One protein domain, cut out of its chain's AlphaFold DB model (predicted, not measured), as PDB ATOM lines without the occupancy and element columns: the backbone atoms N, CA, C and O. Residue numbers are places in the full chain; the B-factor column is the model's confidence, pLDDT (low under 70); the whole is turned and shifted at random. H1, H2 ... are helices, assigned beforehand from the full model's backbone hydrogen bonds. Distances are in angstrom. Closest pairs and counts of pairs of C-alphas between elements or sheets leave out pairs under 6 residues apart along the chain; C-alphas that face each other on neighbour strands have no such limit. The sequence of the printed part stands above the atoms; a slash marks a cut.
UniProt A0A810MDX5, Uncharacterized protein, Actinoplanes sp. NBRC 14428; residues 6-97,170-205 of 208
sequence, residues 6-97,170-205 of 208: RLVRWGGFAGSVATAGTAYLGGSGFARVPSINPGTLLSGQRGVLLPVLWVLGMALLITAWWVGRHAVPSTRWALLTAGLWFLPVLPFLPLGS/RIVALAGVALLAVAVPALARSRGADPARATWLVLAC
ATOM      1  N   ARG A   6     267.941 183.241 248.491       91.44
ATOM      2  CA  ARG A   6     269.042 182.347 248.889       91.44
ATOM      3  C   ARG A   6     270.415 183.000 248.720       91.44
ATOM      4  O   ARG A   6     271.235 182.882 249.623       91.44
ATOM      5  N   LEU A   7     270.643 183.695 247.602       92.19
ATOM      6  CA  LEU A   7     271.911 184.374 247.330       92.19
ATOM      7  C   LEU A   7     272.153 185.485 248.353       92.19
ATOM      8  O   LEU A   7     273.241 185.579 248.901       92.19
ATOM      9  N   VAL A   8     271.115 186.269 248.662       93.12
ATOM     10  CA  VAL A   8     271.175 187.319 249.687       93.12
ATOM     11  C   VAL A   8     271.576 186.728 251.037       93.12
ATOM     12  O   VAL A   8     272.559 187.165 251.629       93.12
ATOM     13  N   ARG A   9     270.856 185.700 251.508       94.94
ATOM     14  CA  ARG A   9     271.113 185.069 252.810       94.94
ATOM     15  C   ARG A   9     272.544 184.552 252.922       94.94
ATOM     16  O   ARG A   9     273.205 184.837 253.917       94.94
ATOM     17  N   TRP A  10     273.006 183.790 251.936       95.06
ATOM     18  CA  TRP A  10     274.329 183.173 251.995       95.06
ATOM     19  C   TRP A  10     275.458 184.164 251.713       95.06
ATOM     20  O   TRP A  10     276.509 184.052 252.334       95.06
ATOM     21  N   GLY A  11     275.225 185.172 250.870       93.19
ATOM     22  CA  GLY A  11     276.162 186.273 250.653       93.19
ATOM     23  C   GLY A  11     276.421 187.055 251.939       93.19
ATOM     24  O   GLY A  11     277.570 187.195 252.347       93.19
ATOM     25  N   GLY A  12     275.369 187.482 252.643       92.81
ATOM     26  CA  GLY A  12     275.551 188.172 253.923       92.81
ATOM     27  C   GLY A  12     276.140 187.273 255.016       92.81
ATOM     28  O   GLY A  12     276.974 187.730 255.789       92.81
ATOM     29  N   PHE A  13     275.813 185.975 255.035       94.62
ATOM     30  CA  PHE A  13     276.448 185.035 255.966       94.62
ATOM     31  C   PHE A  13     277.955 184.908 255.707       94.62
ATOM     32  O   PHE A  13     278.739 184.981 256.647       94.62
ATOM     33  N   ALA A  14     278.371 184.791 254.442       93.38
ATOM     34  CA  ALA A  14     279.785 184.784 254.074       93.38
ATOM     35  C   ALA A  14     280.489 186.091 254.477       93.38
ATOM     36  O   ALA A  14     281.601 186.045 254.999       93.38
ATOM     37  N   GLY A  15     279.823 187.240 254.307       91.38
ATOM     38  CA  GLY A  15     280.327 188.536 254.770       91.38
ATOM     39  C   GLY A  15     280.531 188.567 256.285       91.38
ATOM     40  O   GLY A  15     281.605 188.932 256.749       91.38
ATOM     41  N   SER A  16     279.548 188.082 257.047       91.25
ATOM     42  CA  SER A  16     279.632 187.971 258.507       91.25
ATOM     43  C   SER A  16     280.757 187.044 258.971       91.25
ATOM     44  O   SER A  16     281.535 187.413 259.849       91.25
ATOM     45  N   VAL A  17     280.911 185.872 258.346       91.06
ATOM     46  CA  VAL A  17     282.015 184.946 258.644       91.06
ATOM     47  C   VAL A  17     283.369 185.579 258.322       91.06
ATOM     48  O   VAL A  17     284.301 185.433 259.110       91.06
ATOM     49  N   ALA A  18     283.490 186.313 257.212       88.50
ATOM     50  CA  ALA A  18     284.715 187.035 256.880       88.50
ATOM     51  C   ALA A  18     285.039 188.097 257.944       88.50
ATOM     52  O   ALA A  18     286.158 188.127 258.458       88.50
ATOM     53  N   THR A  19     284.055 188.904 258.351       86.31
ATOM     54  CA  THR A  19     284.212 189.901 259.420       86.31
ATOM     55  C   THR A  19     284.598 189.244 260.751       86.31
ATOM     56  O   THR A  19     285.559 189.670 261.391       86.31
ATOM     57  N   ALA A  20     283.929 188.162 261.148       85.25
ATOM     58  CA  ALA A  20     284.255 187.391 262.347       85.25
ATOM     59  C   ALA A  20     285.669 186.783 262.295       85.25
ATOM     60  O   ALA A  20     286.419 186.846 263.268       85.25
ATOM     61  N   GLY A  21     286.074 186.260 261.137       82.12
ATOM     62  CA  GLY A  21     287.420 185.745 260.903       82.12
ATOM     63  C   GLY A  21     288.483 186.829 261.073       82.12
ATOM     64  O   GLY A  21     289.490 186.603 261.741       82.12
ATOM     65  N   THR A  22     288.240 188.038 260.557       79.44
ATOM     66  CA  THR A  22     289.146 189.174 260.792       79.44
ATOM     67  C   THR A  22     289.194 189.604 262.251       79.44
ATOM     68  O   THR A  22     290.246 190.029 262.713       79.44
ATOM     69  N   ALA A  23     288.101 189.427 262.992       75.88
ATOM     70  CA  ALA A  23     288.033 189.676 264.425       75.88
ATOM     71  C   ALA A  23     288.954 188.736 265.207       75.88
ATOM     72  O   ALA A  23     289.834 189.164 265.955       75.88
ATOM     73  N   TYR A  24     288.773 187.439 264.960       75.75
ATOM     74  CA  TYR A  24     289.546 186.369 265.569       75.75
ATOM     75  C   TYR A  24     291.037 186.515 265.254       75.75
ATOM     76  O   TYR A  24     291.888 186.485 266.141       75.75
ATOM     77  N   LEU A  25     291.357 186.747 263.979       71.38
ATOM     78  CA  LEU A  25     292.727 186.941 263.521       71.38
ATOM     79  C   LEU A  25     293.293 188.323 263.897       71.38
ATOM     80  O   LEU A  25     294.506 188.501 263.911       71.38
ATOM     81  N   GLY A  26     292.466 189.306 264.226       65.12
ATOM     82  CA  GLY A  26     292.915 190.599 264.741       65.12
ATOM     83  C   GLY A  26     293.405 190.538 266.187       65.12
ATOM     84  O   GLY A  26     293.956 191.518 266.674       65.12
ATOM     85  N   GLY A  27     293.220 189.401 266.871       57.19
ATOM     86  CA  GLY A  27     293.560 189.262 268.282       57.19
ATOM     87  C   GLY A  27     292.637 190.102 269.156       57.19
ATOM     88  O   GLY A  27     293.125 190.830 270.015       57.19
ATOM     89  N   SER A  28     291.321 190.034 268.911       52.91
ATOM     90  CA  SER A  28     290.280 190.799 269.610       52.91
ATOM     91  C   SER A  28     290.172 190.450 271.107       52.91
ATOM     92  O   SER A  28     289.170 189.897 271.566       52.91
ATOM     93  N   GLY A  29     291.212 190.749 271.882       53.19
ATOM     94  CA  GLY A  29     291.120 190.881 273.325       53.19
ATOM     95  C   GLY A  29     290.249 192.086 273.680       53.19
ATOM     96  O   GLY A  29     290.131 193.042 272.918       53.19
ATOM     97  N   PHE A  30     289.634 192.045 274.861       52.16
ATOM     98  CA  PHE A  30     288.793 193.124 275.397       52.16
ATOM     99  C   PHE A  30     289.587 194.378 275.814       52.16
ATOM    100  O   PHE A  30     288.998 195.341 276.295       52.16
ATOM    101  N   ALA A  31     290.914 194.366 275.652       51.47
ATOM    102  CA  ALA A  31     291.802 195.487 275.920       51.47
ATOM    103  C   ALA A  31     292.235 196.130 274.599       51.47
ATOM    104  O   ALA A  31     292.717 195.451 273.688       51.47
ATOM    105  N   ARG A  32     292.063 197.450 274.489       58.06
ATOM    106  CA  ARG A  32     292.442 198.202 273.293       58.06
ATOM    107  C   ARG A  32     293.968 198.259 273.163       58.06
ATOM    108  O   ARG A  32     294.652 198.712 274.076       58.06
ATOM    109  N   VAL A  33     294.485 197.883 271.996       53.22
ATOM    110  CA  VAL A  33     295.862 198.205 271.583       53.22
ATOM    111  C   VAL A  33     295.865 199.632 270.999       53.22
ATOM    112  O   VAL A  33     294.909 199.974 270.294       53.22
ATOM    113  N   PRO A  34     296.860 200.494 271.293       52.09
ATOM    114  CA  PRO A  34     296.850 201.899 270.875       52.09
ATOM    115  C   PRO A  34     296.674 202.105 269.364       52.09
ATOM    116  O   PRO A  34     296.974 201.224 268.563       52.09
ATOM    117  N   SER A  35     296.181 203.299 269.013       49.78
ATOM    118  CA  SER A  35     295.777 203.780 267.681       49.78
ATOM    119  C   SER A  35     296.408 203.057 266.483       49.78
ATOM    120  O   SER A  35     297.603 203.193 266.219       49.78
ATOM    121  N   ILE A  36     295.560 202.382 265.705       54.34
ATOM    122  CA  ILE A  36     295.887 201.859 264.379       54.34
ATOM    123  C   ILE A  36     296.203 203.051 263.463       54.34
ATOM    124  O   ILE A  36     295.307 203.777 263.040       54.34
ATOM    125  N   ASN A  37     297.481 203.268 263.168       57.62
ATOM    126  CA  ASN A  37     297.947 204.218 262.161       57.62
ATOM    127  C   ASN A  37     298.452 203.466 260.907       57.62
ATOM    128  O   ASN A  37     298.784 202.276 261.001       57.62
ATOM    129  N   PRO A  38     298.543 204.121 259.731       55.75
ATOM    130  CA  PRO A  38     299.007 203.471 258.502       55.75
ATOM    131  C   PRO A  38     300.372 202.784 258.660       55.75
ATOM    132  O   PRO A  38     300.580 201.707 258.114       55.75
ATOM    133  N   GLY A  39     301.268 203.350 259.474       56.84
ATOM    134  CA  GLY A  39     302.572 202.760 259.785       56.84
ATOM    135  C   GLY A  39     302.467 201.434 260.545       56.84
ATOM    136  O   GLY A  39     303.084 200.459 260.140       56.84
ATOM    137  N   THR A  40     301.643 201.367 261.592       60.28
ATOM    138  CA  THR A  40     301.375 200.160 262.397       60.28
ATOM    139  C   THR A  40     300.597 199.093 261.626       60.28
ATOM    140  O   THR A  40     300.792 197.903 261.859       60.28
ATOM    141  N   LEU A  41     299.753 199.503 260.669       59.34
ATOM    142  CA  LEU A  41     299.062 198.596 259.746       59.34
ATOM    143  C   LEU A  41     300.024 197.939 258.755       59.34
ATOM    144  O   LEU A  41     299.868 196.762 258.432       59.34
ATOM    145  N   LEU A  42     301.005 198.699 258.269       61.09
ATOM    146  CA  LEU A  42     302.011 198.223 257.323       61.09
ATOM    147  C   LEU A  42     303.121 197.413 258.008       61.09
ATOM    148  O   LEU A  42     303.680 196.516 257.383       61.09
ATOM    149  N   SER A  43     303.429 197.698 259.278       57.75
ATOM    150  CA  SER A  43     304.511 197.049 260.032       57.75
ATOM    151  C   SER A  43     304.082 195.839 260.876       57.75
ATOM    152  O   SER A  43     304.941 195.099 261.358       57.75
ATOM    153  N   GLY A  44     302.779 195.607 261.074       58.88
ATOM    154  CA  GLY A  44     302.268 194.469 261.844       58.88
ATOM    155  C   GLY A  44     302.441 193.122 261.128       58.88
ATOM    156  O   GLY A  44     302.304 193.035 259.910       58.88
ATOM    157  N   GLN A  45     302.645 192.033 261.884       54.59
ATOM    158  CA  GLN A  45     302.915 190.674 261.359       54.59
ATOM    159  C   GLN A  45     301.848 190.092 260.397       54.59
ATOM    160  O   GLN A  45     302.078 189.045 259.796       54.59
ATOM    161  N   ARG A  46     300.677 190.733 260.251       57.34
ATOM    162  CA  ARG A  46     299.568 190.326 259.357       57.34
ATOM    163  C   ARG A  46     299.216 191.380 258.287       57.34
ATOM    164  O   ARG A  46     298.338 191.125 257.463       57.34
ATOM    165  N   GLY A  47     299.916 192.522 258.269       64.62
ATOM    166  CA  GLY A  47     299.830 193.576 257.249       64.62
ATOM    167  C   GLY A  47     298.424 194.126 256.948       64.62
ATOM    168  O   GLY A  47     297.493 194.039 257.748       64.62
ATOM    169  N   VAL A  48     298.261 194.654 255.727       71.19
ATOM    170  CA  VAL A  48     297.022 195.254 255.171       71.19
ATOM    171  C   VAL A  48     295.900 194.222 254.933       71.19
ATOM    172  O   VAL A  48     294.746 194.588 254.709       71.19
ATOM    173  N   LEU A  49     296.207 192.924 255.023       76.19
ATOM    174  CA  LEU A  49     295.282 191.835 254.705       76.19
ATOM    175  C   LEU A  49     294.042 191.820 255.612       76.19
ATOM    176  O   LEU A  49     292.930 191.668 255.113       76.19
ATOM    177  N   LEU A  50     294.213 191.995 256.925       76.38
ATOM    178  CA  LEU A  50     293.089 191.983 257.870       76.38
ATOM    179  C   LEU A  50     292.120 193.161 257.651       76.38
ATOM    180  O   LEU A  50     290.921 192.899 257.527       76.38
ATOM    181  N   PRO A  51     292.587 194.421 257.519       77.06
ATOM    182  CA  PRO A  51     291.724 195.533 257.123       77.06
ATOM    183  C   PRO A  51     291.000 195.302 255.794       77.06
ATOM    184  O   PRO A  51     289.805 195.568 255.701       77.06
ATOM    185  N   VAL A  52     291.686 194.780 254.770       82.94
ATOM    186  CA  VAL A  52     291.069 194.521 253.457       82.94
ATOM    187  C   VAL A  52     289.977 193.464 253.562       82.94
ATOM    188  O   VAL A  52     288.870 193.684 253.078       82.94
ATOM    189  N   LEU A  53     290.244 192.341 254.233       83.50
ATOM    190  CA  LEU A  53     289.241 191.298 254.457       83.50
ATOM    191  C   LEU A  53     288.043 191.824 255.257       83.50
ATOM    192  O   LEU A  53     286.907 191.452 254.966       83.50
ATOM    193  N   TRP A  54     288.282 192.718 256.218       84.81
ATOM    194  CA  TRP A  54     287.221 193.325 257.014       84.81
ATOM    195  C   TRP A  54     286.342 194.238 256.152       84.81
ATOM    196  O   TRP A  54     285.117 194.105 256.173       84.81
ATOM    197  N   VAL A  55     286.958 195.096 255.327       87.19
ATOM    198  CA  VAL A  55     286.254 195.962 254.366       87.19
ATOM    199  C   VAL A  55     285.450 195.129 253.371       87.19
ATOM    200  O   VAL A  55     284.290 195.443 253.116       87.19
ATOM    201  N   LEU A  56     286.024 194.050 252.834       89.44
ATOM    202  CA  LEU A  56     285.329 193.161 251.900       89.44
ATOM    203  C   LEU A  56     284.141 192.450 252.564       89.44
ATOM    204  O   LEU A  56     283.060 192.400 251.976       89.44
ATOM    205  N   GLY A  57     284.307 191.947 253.793       89.62
ATOM    206  CA  GLY A  57     283.220 191.334 254.564       89.62
ATOM    207  C   GLY A  57     282.074 192.311 254.832       89.62
ATOM    208  O   GLY A  57     280.907 191.990 254.589       89.62
ATOM    209  N   MET A  58     282.409 193.543 255.229       89.38
ATOM    210  CA  MET A  58     281.438 194.613 255.455       89.38
ATOM    211  C   MET A  58     280.730 195.033 254.159       89.38
ATOM    212  O   MET A  58     279.506 195.149 254.129       89.38
ATOM    213  N   ALA A  59     281.472 195.201 253.062       91.94
ATOM    214  CA  ALA A  59     280.906 195.529 251.756       91.94
ATOM    215  C   ALA A  59     279.929 194.445 251.275       91.94
ATOM    216  O   ALA A  59     278.866 194.763 250.736       91.94
ATOM    217  N   LEU A  60     280.249 193.171 251.513       91.94
ATOM    218  CA  LEU A  60     279.378 192.050 251.174       91.94
ATOM    219  C   LEU A  60     278.093 192.047 252.019       91.94
ATOM    220  O   LEU A  60     277.009 191.878 251.460       91.94
ATOM    221  N   LEU A  61     278.193 192.301 253.328       92.12
ATOM    222  CA  LEU A  61     277.038 192.460 254.223       92.12
ATOM    223  C   LEU A  61     276.133 193.622 253.793       92.12
ATOM    224  O   LEU A  61     274.926 193.432 253.637       92.12
ATOM    225  N   ILE A  62     276.706 194.803 253.540       93.38
ATOM    226  CA  ILE A  62     275.972 195.993 253.080       93.38
ATOM    227  C   ILE A  62     275.289 195.719 251.743       93.38
ATOM    228  O   ILE A  62     274.110 196.030 251.574       93.38
ATOM    229  N   THR A  63     275.995 195.091 250.803       92.75
ATOM    230  CA  THR A  63     275.436 194.756 249.489       92.75
ATOM    231  C   THR A  63     274.289 193.756 249.621       92.75
ATOM    232  O   THR A  63     273.229 193.961 249.030       92.75
ATOM    233  N   ALA A  64     274.456 192.703 250.427       93.06
ATOM    234  CA  ALA A  64     273.411 191.717 250.678       93.06
ATOM    235  C   ALA A  64     272.181 192.355 251.342       93.06
ATOM    236  O   ALA A  64     271.059 192.141 250.880       93.06
ATOM    237  N   TRP A  65     272.381 193.181 252.374       95.12
ATOM    238  CA  TRP A  65     271.317 193.926 253.049       95.12
ATOM    239  C   TRP A  65     270.559 194.841 252.082       95.12
ATOM    240  O   TRP A  65     269.328 194.788 251.988       95.12
ATOM    241  N   TRP A  66     271.300 195.638 251.310       94.75
ATOM    242  CA  TRP A  66     270.734 196.589 250.368       94.75
ATOM    243  C   TRP A  66     269.925 195.866 249.296       94.75
ATOM    244  O   TRP A  66     268.752 196.177 249.106       94.75
ATOM    245  N   VAL A  67     270.500 194.872 248.620       92.25
ATOM    246  CA  VAL A  67     269.808 194.128 247.556       92.25
ATOM    247  C   VAL A  67     268.606 193.351 248.105       92.25
ATOM    248  O   VAL A  67     267.552 193.319 247.468       92.25
ATOM    249  N   GLY A  68     268.721 192.783 249.308       89.62
ATOM    250  CA  GLY A  68     267.663 191.996 249.941       89.62
ATOM    251  C   GLY A  68     266.398 192.774 250.299       89.62
ATOM    252  O   GLY A  68     265.336 192.160 250.410       89.62
ATOM    253  N   ARG A  69     266.455 194.113 250.391       90.56
ATOM    254  CA  ARG A  69     265.304 194.948 250.793       90.56
ATOM    255  C   ARG A  69     264.084 194.818 249.876       90.56
ATOM    256  O   ARG A  69     262.959 195.046 250.312       90.56
ATOM    257  N   HIS A  70     264.304 194.432 248.619       86.75
ATOM    258  CA  HIS A  70     263.251 194.263 247.612       86.75
ATOM    259  C   HIS A  70     262.730 192.827 247.500       86.75
ATOM    260  O   HIS A  70     261.739 192.595 246.814       86.75
ATOM    261  N   ALA A  71     263.376 191.865 248.164       84.56
ATOM    262  CA  ALA A  71     263.147 190.433 247.972       84.56
ATOM    263  C   ALA A  71     262.972 189.682 249.304       84.56
ATOM    264  O   ALA A  71     263.452 188.560 249.450       84.56
ATOM    265  N   VAL A  72     262.297 190.300 250.282       93.06
ATOM    266  CA  VAL A  72     262.042 189.701 251.602       93.06
ATOM    267  C   VAL A  72     260.794 188.805 251.538       93.06
ATOM    268  O   VAL A  72     259.688 189.334 251.464       93.06
ATOM    269  N   PRO A  73     260.912 187.462 251.589       93.44
ATOM    270  CA  PRO A  73     259.771 186.574 251.338       93.44
ATOM    271  C   PRO A  73     258.779 186.491 252.505       93.44
ATOM    272  O   PRO A  73     257.614 186.172 252.310       93.44
ATOM    273  N   SER A  74     259.251 186.690 253.739       95.94
ATOM    274  CA  SER A  74     258.416 186.691 254.945       95.94
ATOM    275  C   SER A  74     259.167 187.275 256.143       95.94
ATOM    276  O   SER A  74     260.400 187.273 256.180       95.94
ATOM    277  N   THR A  75     258.428 187.688 257.175       95.94
ATOM    278  CA  THR A  75     258.987 188.119 258.469       95.94
ATOM    279  C   THR A  75     259.860 187.037 259.100       95.94
ATOM    280  O   THR A  75     260.965 187.315 259.556       95.94
ATOM    281  N   ARG A  76     259.406 185.773 259.075       96.69
ATOM    282  CA  ARG A  76     260.178 184.632 259.593       96.69
ATOM    283  C   ARG A  76     261.500 184.478 258.849       96.69
ATOM    284  O   ARG A  76     262.528 184.232 259.470       96.69
ATOM    285  N   TRP A  77     261.482 184.624 257.524       96.31
ATOM    286  CA  TRP A  77     262.701 184.561 256.728       96.31
ATOM    287  C   TRP A  77     263.676 185.682 257.106       96.31
ATOM    288  O   TRP A  77     264.858 185.386 257.265       96.31
ATOM    289  N   ALA A  78     263.193 186.914 257.308       95.81
ATOM    290  CA  ALA A  78     264.019 188.050 257.722       95.81
ATOM    291  C   ALA A  78     264.666 187.821 259.097       95.81
ATOM    292  O   ALA A  78     265.880 187.957 259.215       95.81
ATOM    293  N   LEU A  79     263.887 187.384 260.095       96.12
ATOM    294  CA  LEU A  79     264.382 187.070 261.443       96.12
ATOM    295  C   LEU A  79     265.465 185.986 261.426       96.12
ATOM    296  O   LEU A  79     266.524 186.153 262.025       96.12
ATOM    297  N   LEU A  80     265.220 184.886 260.708       96.38
ATOM    298  CA  LEU A  80     266.185 183.790 260.607       96.38
ATOM    299  C   LEU A  80     267.456 184.209 259.864       96.38
ATOM    300  O   LEU A  80     268.542 183.777 260.231       96.38
ATOM    301  N   THR A  81     267.335 185.036 258.821       95.50
ATOM    302  CA  THR A  81     268.504 185.551 258.095       95.50
ATOM    303  C   THR A  81     269.314 186.514 258.964       95.50
ATOM    304  O   THR A  81     270.527 186.364 259.025       95.50
ATOM    305  N   ALA A  82     268.664 187.442 259.673       94.25
ATOM    306  CA  ALA A  82     269.337 188.353 260.598       94.25
ATOM    307  C   ALA A  82     270.072 187.577 261.701       94.25
ATOM    308  O   ALA A  82     271.272 187.757 261.881       94.25
ATOM    309  N   GLY A  83     269.399 186.632 262.368       94.19
ATOM    310  CA  GLY A  83     270.029 185.777 263.381       94.19
ATOM    311  C   GLY A  83     271.215 184.971 262.838       94.19
ATOM    312  O   GLY A  83     272.249 184.875 263.495       94.19
ATOM    313  N   LEU A  84     271.103 184.450 261.611       95.31
ATOM    314  CA  LEU A  84     272.202 183.761 260.931       95.31
ATOM    315  C   LEU A  84     273.399 184.690 260.676       95.31
ATOM    316  O   LEU A  84     274.538 184.253 260.812       95.31
ATOM    317  N   TRP A  85     273.162 185.947 260.298       94.31
ATOM    318  CA  TRP A  85     274.223 186.933 260.072       94.31
ATOM    319  C   TRP A  85     274.846 187.431 261.376       94.31
ATOM    320  O   TRP A  85     276.029 187.745 261.382       94.31
ATOM    321  N   PHE A  86     274.104 187.457 262.482       90.19
ATOM    322  CA  PHE A  86     274.660 187.803 263.790       90.19
ATOM    323  C   PHE A  86     275.550 186.704 264.367       90.19
ATOM    324  O   PHE A  86     276.577 187.005 264.971       90.19
ATOM    325  N   LEU A  87     275.187 185.432 264.176       90.75
ATOM    326  CA  LEU A  87     275.821 184.308 264.868       90.75
ATOM    327  C   LEU A  87     277.368 184.292 264.794       90.75
ATOM    328  O   LEU A  87     277.983 184.118 265.846       90.75
ATOM    329  N   PRO A  88     278.019 184.517 263.632       88.81
ATOM    330  CA  PRO A  88     279.480 184.515 263.552       88.81
ATOM    331  C   PRO A  88     280.149 185.665 264.310       88.81
ATOM    332  O   PRO A  88     281.255 185.490 264.813       88.81
ATOM    333  N   VAL A  89     279.509 186.835 264.397       85.00
ATOM    334  CA  VAL A  89     280.115 188.044 264.983       85.00
ATOM    335  C   VAL A  89     279.882 188.175 266.489       85.00
ATOM    336  O   VAL A  89     280.654 188.858 267.157       85.00
ATOM    337  N   LEU A  90     278.876 187.487 267.048       84.00
ATOM    338  CA  LEU A  90     278.533 187.533 268.479       84.00
ATOM    339  C   LEU A  90     279.728 187.363 269.442       84.00
ATOM    340  O   LEU A  90     279.791 188.114 270.420       84.00
ATOM    341  N   PRO A  91     280.686 186.440 269.208       80.50
ATOM    342  CA  PRO A  91     281.782 186.220 270.153       80.50
ATOM    343  C   PRO A  91     282.808 187.364 270.204       80.50
ATOM    344  O   PRO A  91     283.549 187.479 271.177       80.50
ATOM    345  N   PHE A  92     282.872 188.225 269.185       75.62
ATOM    346  CA  PHE A  92     284.002 189.134 268.965       75.62
ATOM    347  C   PHE A  92     283.627 190.584 269.181       75.62
ATOM    348  O   PHE A  92     282.594 190.999 268.676       75.62
ATOM    349  N   LEU A  93     284.434 191.370 269.904       65.75
ATOM    350  CA  LEU A  93     284.187 192.809 270.110       65.75
ATOM    351  C   LEU A  93     283.883 193.529 268.781       65.75
ATOM    352  O   LEU A  93     284.500 193.176 267.774       65.75
ATOM    353  N   PRO A  94     282.981 194.533 268.752       59.78
ATOM    354  CA  PRO A  94     282.776 195.349 267.560       59.78
ATOM    355  C   PRO A  94     284.112 195.936 267.094       59.78
ATOM    356  O   PRO A  94     284.684 196.817 267.729       59.78
ATOM    357  N   LEU A  95     284.615 195.420 265.972       56.59
ATOM    358  CA  LEU A  95     285.971 195.685 265.475       56.59
ATOM    359  C   LEU A  95     286.199 197.119 264.999       56.59
ATOM    360  O   LEU A  95     287.336 197.504 264.752       56.59
ATOM    361  N   GLY A  96     285.124 197.891 264.841       60.72
ATOM    362  CA  GLY A  96     285.171 199.237 264.284       60.72
ATOM    363  C   GLY A  96     284.859 200.356 265.272       60.72
ATOM    364  O   GLY A  96     284.950 201.511 264.873       60.72
ATOM    365  N   SER A  97     284.473 200.059 266.523       71.12
ATOM    366  CA  SER A  97     284.093 201.110 267.474       71.12
ATOM    367  C   SER A  97     284.713 200.949 268.860       71.12
ATOM    368  O   SER A  97     284.788 199.883 269.464       71.12
ATOM    369  N   ARG A 170     277.064 194.022 276.454       89.50
ATOM    370  CA  ARG A 170     276.654 193.202 275.306       89.50
ATOM    371  C   ARG A 170     275.372 192.434 275.568       89.50
ATOM    372  O   ARG A 170     274.532 192.374 274.679       89.50
ATOM    373  N   ILE A 171     275.187 191.895 276.769       92.88
ATOM    374  CA  ILE A 171     273.920 191.260 277.152       92.88
ATOM    375  C   ILE A 171     272.775 192.276 277.059       92.88
ATOM    376  O   ILE A 171     271.731 191.963 276.489       92.88
ATOM    377  N   VAL A 172     272.984 193.509 277.538       94.69
ATOM    378  CA  VAL A 172     271.999 194.598 277.412       94.69
ATOM    379  C   VAL A 172     271.695 194.909 275.941       94.69
ATOM    380  O   VAL A 172     270.526 195.009 275.568       94.69
ATOM    381  N   ALA A 173     272.717 195.003 275.087       91.62
ATOM    382  CA  ALA A 173     272.535 195.231 273.654       91.62
ATOM    383  C   ALA A 173     271.741 194.095 272.980       91.62
ATOM    384  O   ALA A 173     270.778 194.358 272.260       91.62
ATOM    385  N   LEU A 174     272.079 192.832 273.265       92.00
ATOM    386  CA  LEU A 174     271.374 191.661 272.732       92.00
ATOM    387  C   LEU A 174     269.923 191.587 273.211       92.00
ATOM    388  O   LEU A 174     269.042 191.230 272.430       92.00
ATOM    389  N   ALA A 175     269.655 191.970 274.462       94.88
ATOM    390  CA  ALA A 175     268.292 192.112 274.960       94.88
ATOM    391  C   ALA A 175     267.523 193.185 274.171       94.88
ATOM    392  O   ALA A 175     266.385 192.950 273.768       94.88
ATOM    393  N   GLY A 176     268.155 194.324 273.865       94.38
ATOM    394  CA  GLY A 176     267.594 195.351 272.982       94.38
ATOM    395  C   GLY A 176     267.262 194.822 271.582       94.38
ATOM    396  O   GLY A 176     266.154 195.036 271.090       94.38
ATOM    397  N   VAL A 177     268.168 194.060 270.963       93.50
ATOM    398  CA  VAL A 177     267.936 193.420 269.654       93.50
ATOM    399  C   VAL A 177     266.784 192.411 269.719       93.50
ATOM    400  O   VAL A 177     265.936 192.386 268.826       93.50
ATOM    401  N   ALA A 178     266.695 191.614 270.785       95.00
ATOM    402  CA  ALA A 178     265.584 190.685 270.989       95.00
ATOM    403  C   ALA A 178     264.241 191.422 271.139       95.00
ATOM    404  O   ALA A 178     263.240 191.013 270.546       95.00
ATOM    405  N   LEU A 179     264.220 192.546 271.864       96.38
ATOM    406  CA  LEU A 179     263.041 193.406 271.962       96.38
ATOM    407  C   LEU A 179     262.648 193.971 270.592       96.38
ATOM    408  O   LEU A 179     261.471 193.921 270.238       96.38
ATOM    409  N   LEU A 180     263.607 194.432 269.782       95.81
ATOM    410  CA  LEU A 180     263.348 194.882 268.409       95.81
ATOM    411  C   LEU A 180     262.784 193.756 267.533       95.81
ATOM    412  O   LEU A 180     261.842 193.990 266.774       95.81
ATOM    413  N   ALA A 181     263.293 192.529 267.672       95.56
ATOM    414  CA  ALA A 181     262.817 191.364 266.927       95.56
ATOM    415  C   ALA A 181     261.332 191.050 267.163       95.56
ATOM    416  O   ALA A 181     260.650 190.569 266.256       95.56
ATOM    417  N   VAL A 182     260.818 191.370 268.353       96.69
ATOM    418  CA  VAL A 182     259.400 191.221 268.702       96.69
ATOM    419  C   VAL A 182     258.598 192.478 268.349       96.69
ATOM    420  O   VAL A 182     257.517 192.385 267.759       96.69
ATOM    421  N   ALA A 183     259.126 193.659 268.678       97.25
ATOM    422  CA  ALA A 183     258.414 194.927 268.571       97.25
ATOM    423  C   ALA A 183     258.259 195.411 267.123       97.25
ATOM    424  O   ALA A 183     257.180 195.871 266.753       97.25
ATOM    425  N   VAL A 184     259.290 195.281 266.280       97.19
ATOM    426  CA  VAL A 184     259.278 195.808 264.902       97.19
ATOM    427  C   VAL A 184     258.172 195.176 264.046       97.19
ATOM    428  O   VAL A 184     257.381 195.927 263.467       97.19
ATOM    429  N   PRO A 185     258.017 193.834 263.984       96.44
ATOM    430  CA  PRO A 185     256.914 193.237 263.238       96.44
ATOM    431  C   PRO A 185     255.537 193.644 263.773       96.44
ATOM    432  O   PRO A 185     254.600 193.810 262.990       96.44
ATOM    433  N   ALA A 186     255.391 193.762 265.097       96.56
ATOM    434  CA  ALA A 186     254.131 194.141 265.732       96.56
ATOM    435  C   ALA A 186     253.757 195.594 265.414       96.56
ATOM    436  O   ALA A 186     252.627 195.867 265.004       96.56
ATOM    437  N   LEU A 187     254.724 196.508 265.514       96.88
ATOM    438  CA  LEU A 187     254.543 197.916 265.193       96.88
ATOM    439  C   LEU A 187     254.213 198.107 263.710       96.88
ATOM    440  O   LEU A 187     253.269 198.830 263.394       96.88
ATOM    441  N   ALA A 188     254.916 197.409 262.813       97.12
ATOM    442  CA  ALA A 188     254.645 197.459 261.379       97.12
ATOM    443  C   ALA A 188     253.194 197.061 261.062       97.12
ATOM    444  O   ALA A 188     252.492 197.813 260.388       97.12
ATOM    445  N   ARG A 189     252.701 195.956 261.648       96.62
ATOM    446  CA  ARG A 189     251.294 195.538 261.509       96.62
ATOM    447  C   ARG A 189     250.316 196.596 262.022       96.62
ATOM    448  O   ARG A 189     249.340 196.886 261.342       96.62
ATOM    449  N   SER A 190     250.592 197.205 263.178       96.75
ATOM    450  CA  SER A 190     249.714 198.233 263.766       96.75
ATOM    451  C   SER A 190     249.617 199.519 262.934       96.75
ATOM    452  O   SER A 190     248.673 200.288 263.090       96.75
ATOM    453  N   ARG A 191     250.592 199.760 262.049       96.38
ATOM    454  CA  ARG A 191     250.675 200.946 261.184       96.38
ATOM    455  C   ARG A 191     250.401 200.640 259.712       96.38
ATOM    456  O   ARG A 191     250.639 201.499 258.872       96.38
ATOM    457  N   GLY A 192     249.935 199.430 259.394       95.12
ATOM    458  CA  GLY A 192     249.662 199.008 258.016       95.12
ATOM    459  C   GLY A 192     250.907 198.894 257.126       95.12
ATOM    460  O   GLY A 192     250.780 198.840 255.906       95.12
ATOM    461  N   ALA A 193     252.108 198.863 257.709       95.50
ATOM    462  CA  ALA A 193     253.361 198.680 256.984       95.50
ATOM    463  C   ALA A 193     253.698 197.189 256.830       95.50
ATOM    464  O   ALA A 193     253.299 196.360 257.648       95.50
ATOM    465  N   ASP A 194     254.487 196.848 255.808       95.56
ATOM    466  CA  ASP A 194     254.949 195.475 255.584       95.56
ATOM    467  C   ASP A 194     255.909 195.025 256.710       95.56
ATOM    468  O   ASP A 194     257.041 195.524 256.796       95.56
ATOM    469  N   PRO A 195     255.506 194.064 257.568       96.06
ATOM    470  CA  PRO A 195     256.336 193.604 258.672       96.06
ATOM    471  C   PRO A 195     257.606 192.897 258.201       96.06
ATOM    472  O   PRO A 195     258.607 192.945 258.914       96.06
ATOM    473  N   ALA A 196     257.611 192.260 257.027       95.81
ATOM    474  CA  ALA A 196     258.783 191.559 256.517       95.81
ATOM    475  C   ALA A 196     259.880 192.560 256.137       95.81
ATOM    476  O   ALA A 196     261.012 192.449 256.614       95.81
ATOM    477  N   ARG A 197     259.529 193.583 255.348       94.88
ATOM    478  CA  ARG A 197     260.450 194.666 254.970       94.88
ATOM    479  C   ARG A 197     260.929 195.470 256.174       94.88
ATOM    480  O   ARG A 197     262.125 195.721 256.273       94.88
ATOM    481  N   ALA A 198     260.039 195.826 257.103       95.56
ATOM    482  CA  ALA A 198     260.424 196.552 258.315       95.56
ATOM    483  C   ALA A 198     261.446 195.759 259.149       95.56
ATOM    484  O   ALA A 198     262.487 196.284 259.533       95.56
ATOM    485  N   THR A 199     261.186 194.465 259.353       96.19
ATOM    486  CA  THR A 199     262.090 193.563 260.082       96.19
ATOM    487  C   THR A 199     263.446 193.442 259.391       96.19
ATOM    488  O   THR A 199     264.472 193.471 260.060       96.19
ATOM    489  N   TRP A 200     263.468 193.334 258.060       95.94
ATOM    490  CA  TRP A 200     264.708 193.280 257.284       95.94
ATOM    491  C   TRP A 200     265.545 194.551 257.426       95.94
ATOM    492  O   TRP A 200     266.740 194.482 257.700       95.94
ATOM    493  N   LEU A 201     264.911 195.711 257.249       94.50
ATOM    494  CA  LEU A 201     265.601 196.996 257.305       94.50
ATOM    495  C   LEU A 201     266.196 197.262 258.686       94.50
ATOM    496  O   LEU A 201     267.289 197.811 258.752       94.50
ATOM    497  N   VAL A 202     265.512 196.847 259.756       94.25
ATOM    498  CA  VAL A 202     265.991 197.050 261.127       94.25
ATOM    499  C   VAL A 202     266.992 195.975 261.546       94.25
ATOM    500  O   VAL A 202     268.096 196.309 261.938       94.25
ATOM    501  N   LEU A 203     266.649 194.687 261.470       94.06
ATOM    502  CA  LEU A 203     267.450 193.634 262.116       94.06
ATOM    503  C   LEU A 203     268.556 193.056 261.239       94.06
ATOM    504  O   LEU A 203     269.519 192.528 261.773       94.06
ATOM    505  N   ALA A 204     268.426 193.097 259.912       91.62
ATOM    506  CA  ALA A 204     269.485 192.613 259.023       91.62
ATOM    507  C   ALA A 204     270.484 193.721 258.650       91.62
ATOM    508  O   ALA A 204     271.357 193.498 257.812       91.62
ATOM    509  N   CYS A 205     270.335 194.922 259.225       88.81
ATOM    510  CA  CYS A 205     271.241 196.032 258.982       88.81
ATOM    511  C   CYS A 205     272.645 195.688 259.518       88.81
ATOM    512  O   CYS A 205     272.760 195.312 260.684       88.81
TER     513      CYS A 205
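This is residues 6 to 97 and 170 to 205 of the 208 residues of an uncharacterized protein of Actinoplanes sp. NBRC 14428 (UniProt A0A810MDX5). Two long helices, H1 and H3, lie side by side and run opposite ways, and near one end of this pair a second group of three helices, H4, H6 and H5, joins it through H4, whose residues 81 to 86 pack on residues 9 to 16 of H1, while H5 is on the side of the group away from H1 and H3. At the other end of the long axis, a loose loop and the small helix H2 reach out beyond the pair, and residues 32 to 37 stick out free. The printed part has 128 residues with six named helices, H1 to H6 in order along the chain, and no named strand; the class is all helix. The whole is elongated, with spans of 55 by 31 by 19 A, yet only just compact, close to loose, with a radius of gyration of the C-alphas of 16.7 A.

H1, residues 6 to 25, touches H3, residues 49 to 68, at a shallow tilt of 24 degrees, opposite ways; their closest C-alphas, those of Gly 15 and Gly 57, are 4.0 A apart. H2, residues 38 to 43, touches no helix; it is only just apart from H3, with the closest C-alphas 8.4 A apart. H4, residues 75 to 86, touches H1 with residues 81 to 86 alone, and H1 touches H4 with residues 9 to 16 alone; the closest C-alphas, those of Phe 13 and Trp 85, are 5.0 A apart, and the two run the same way at a shallow tilt of 23 degrees. H6, residues 195 to 203, touches H4, the same way at a shallow tilt of 13 degrees, closest at the C-alphas of Thr 75 and Ala 196, 4.0 A. H5, residues 170 to 190, and H6 form a helical hairpin at a shallow tilt of 22 degrees, closest at the C-alphas of Pro 185 and Pro 195, 4.6 A. H5 is apart from H1 and H3. Every O i to N i+4 pair is within hydrogen-bond range in H1, H2, H3, H4 and H6, and 15 of 17 are in H5.

H1 begins at C-alpha 6 (269.042, 182.347, 248.889) and is 28.2 A long from first to last C-alpha. H2 measures 8.6 A, H3 28.0 A and H4 16.6 A. H5, 29.7 A, begins at C-alpha 170 (276.654, 193.202, 275.306) and has a kink of 30 degrees near residue 183. H6, 11.6 A, ends at C-alpha 203 (267.450, 193.634, 262.116).

The two C-alphas farthest apart, those of Ser 43 and Ser 190, are 54.9 A apart. Residues 98 to 169 are not printed, and C-alphas 97 and 170 are 13.4 A apart across the cut. The link from H1 to H2 is long, with 12 residues. The mean pLDDT of the printed part is 84.1; residues 26 to 47 and 93 to 96 are under 70.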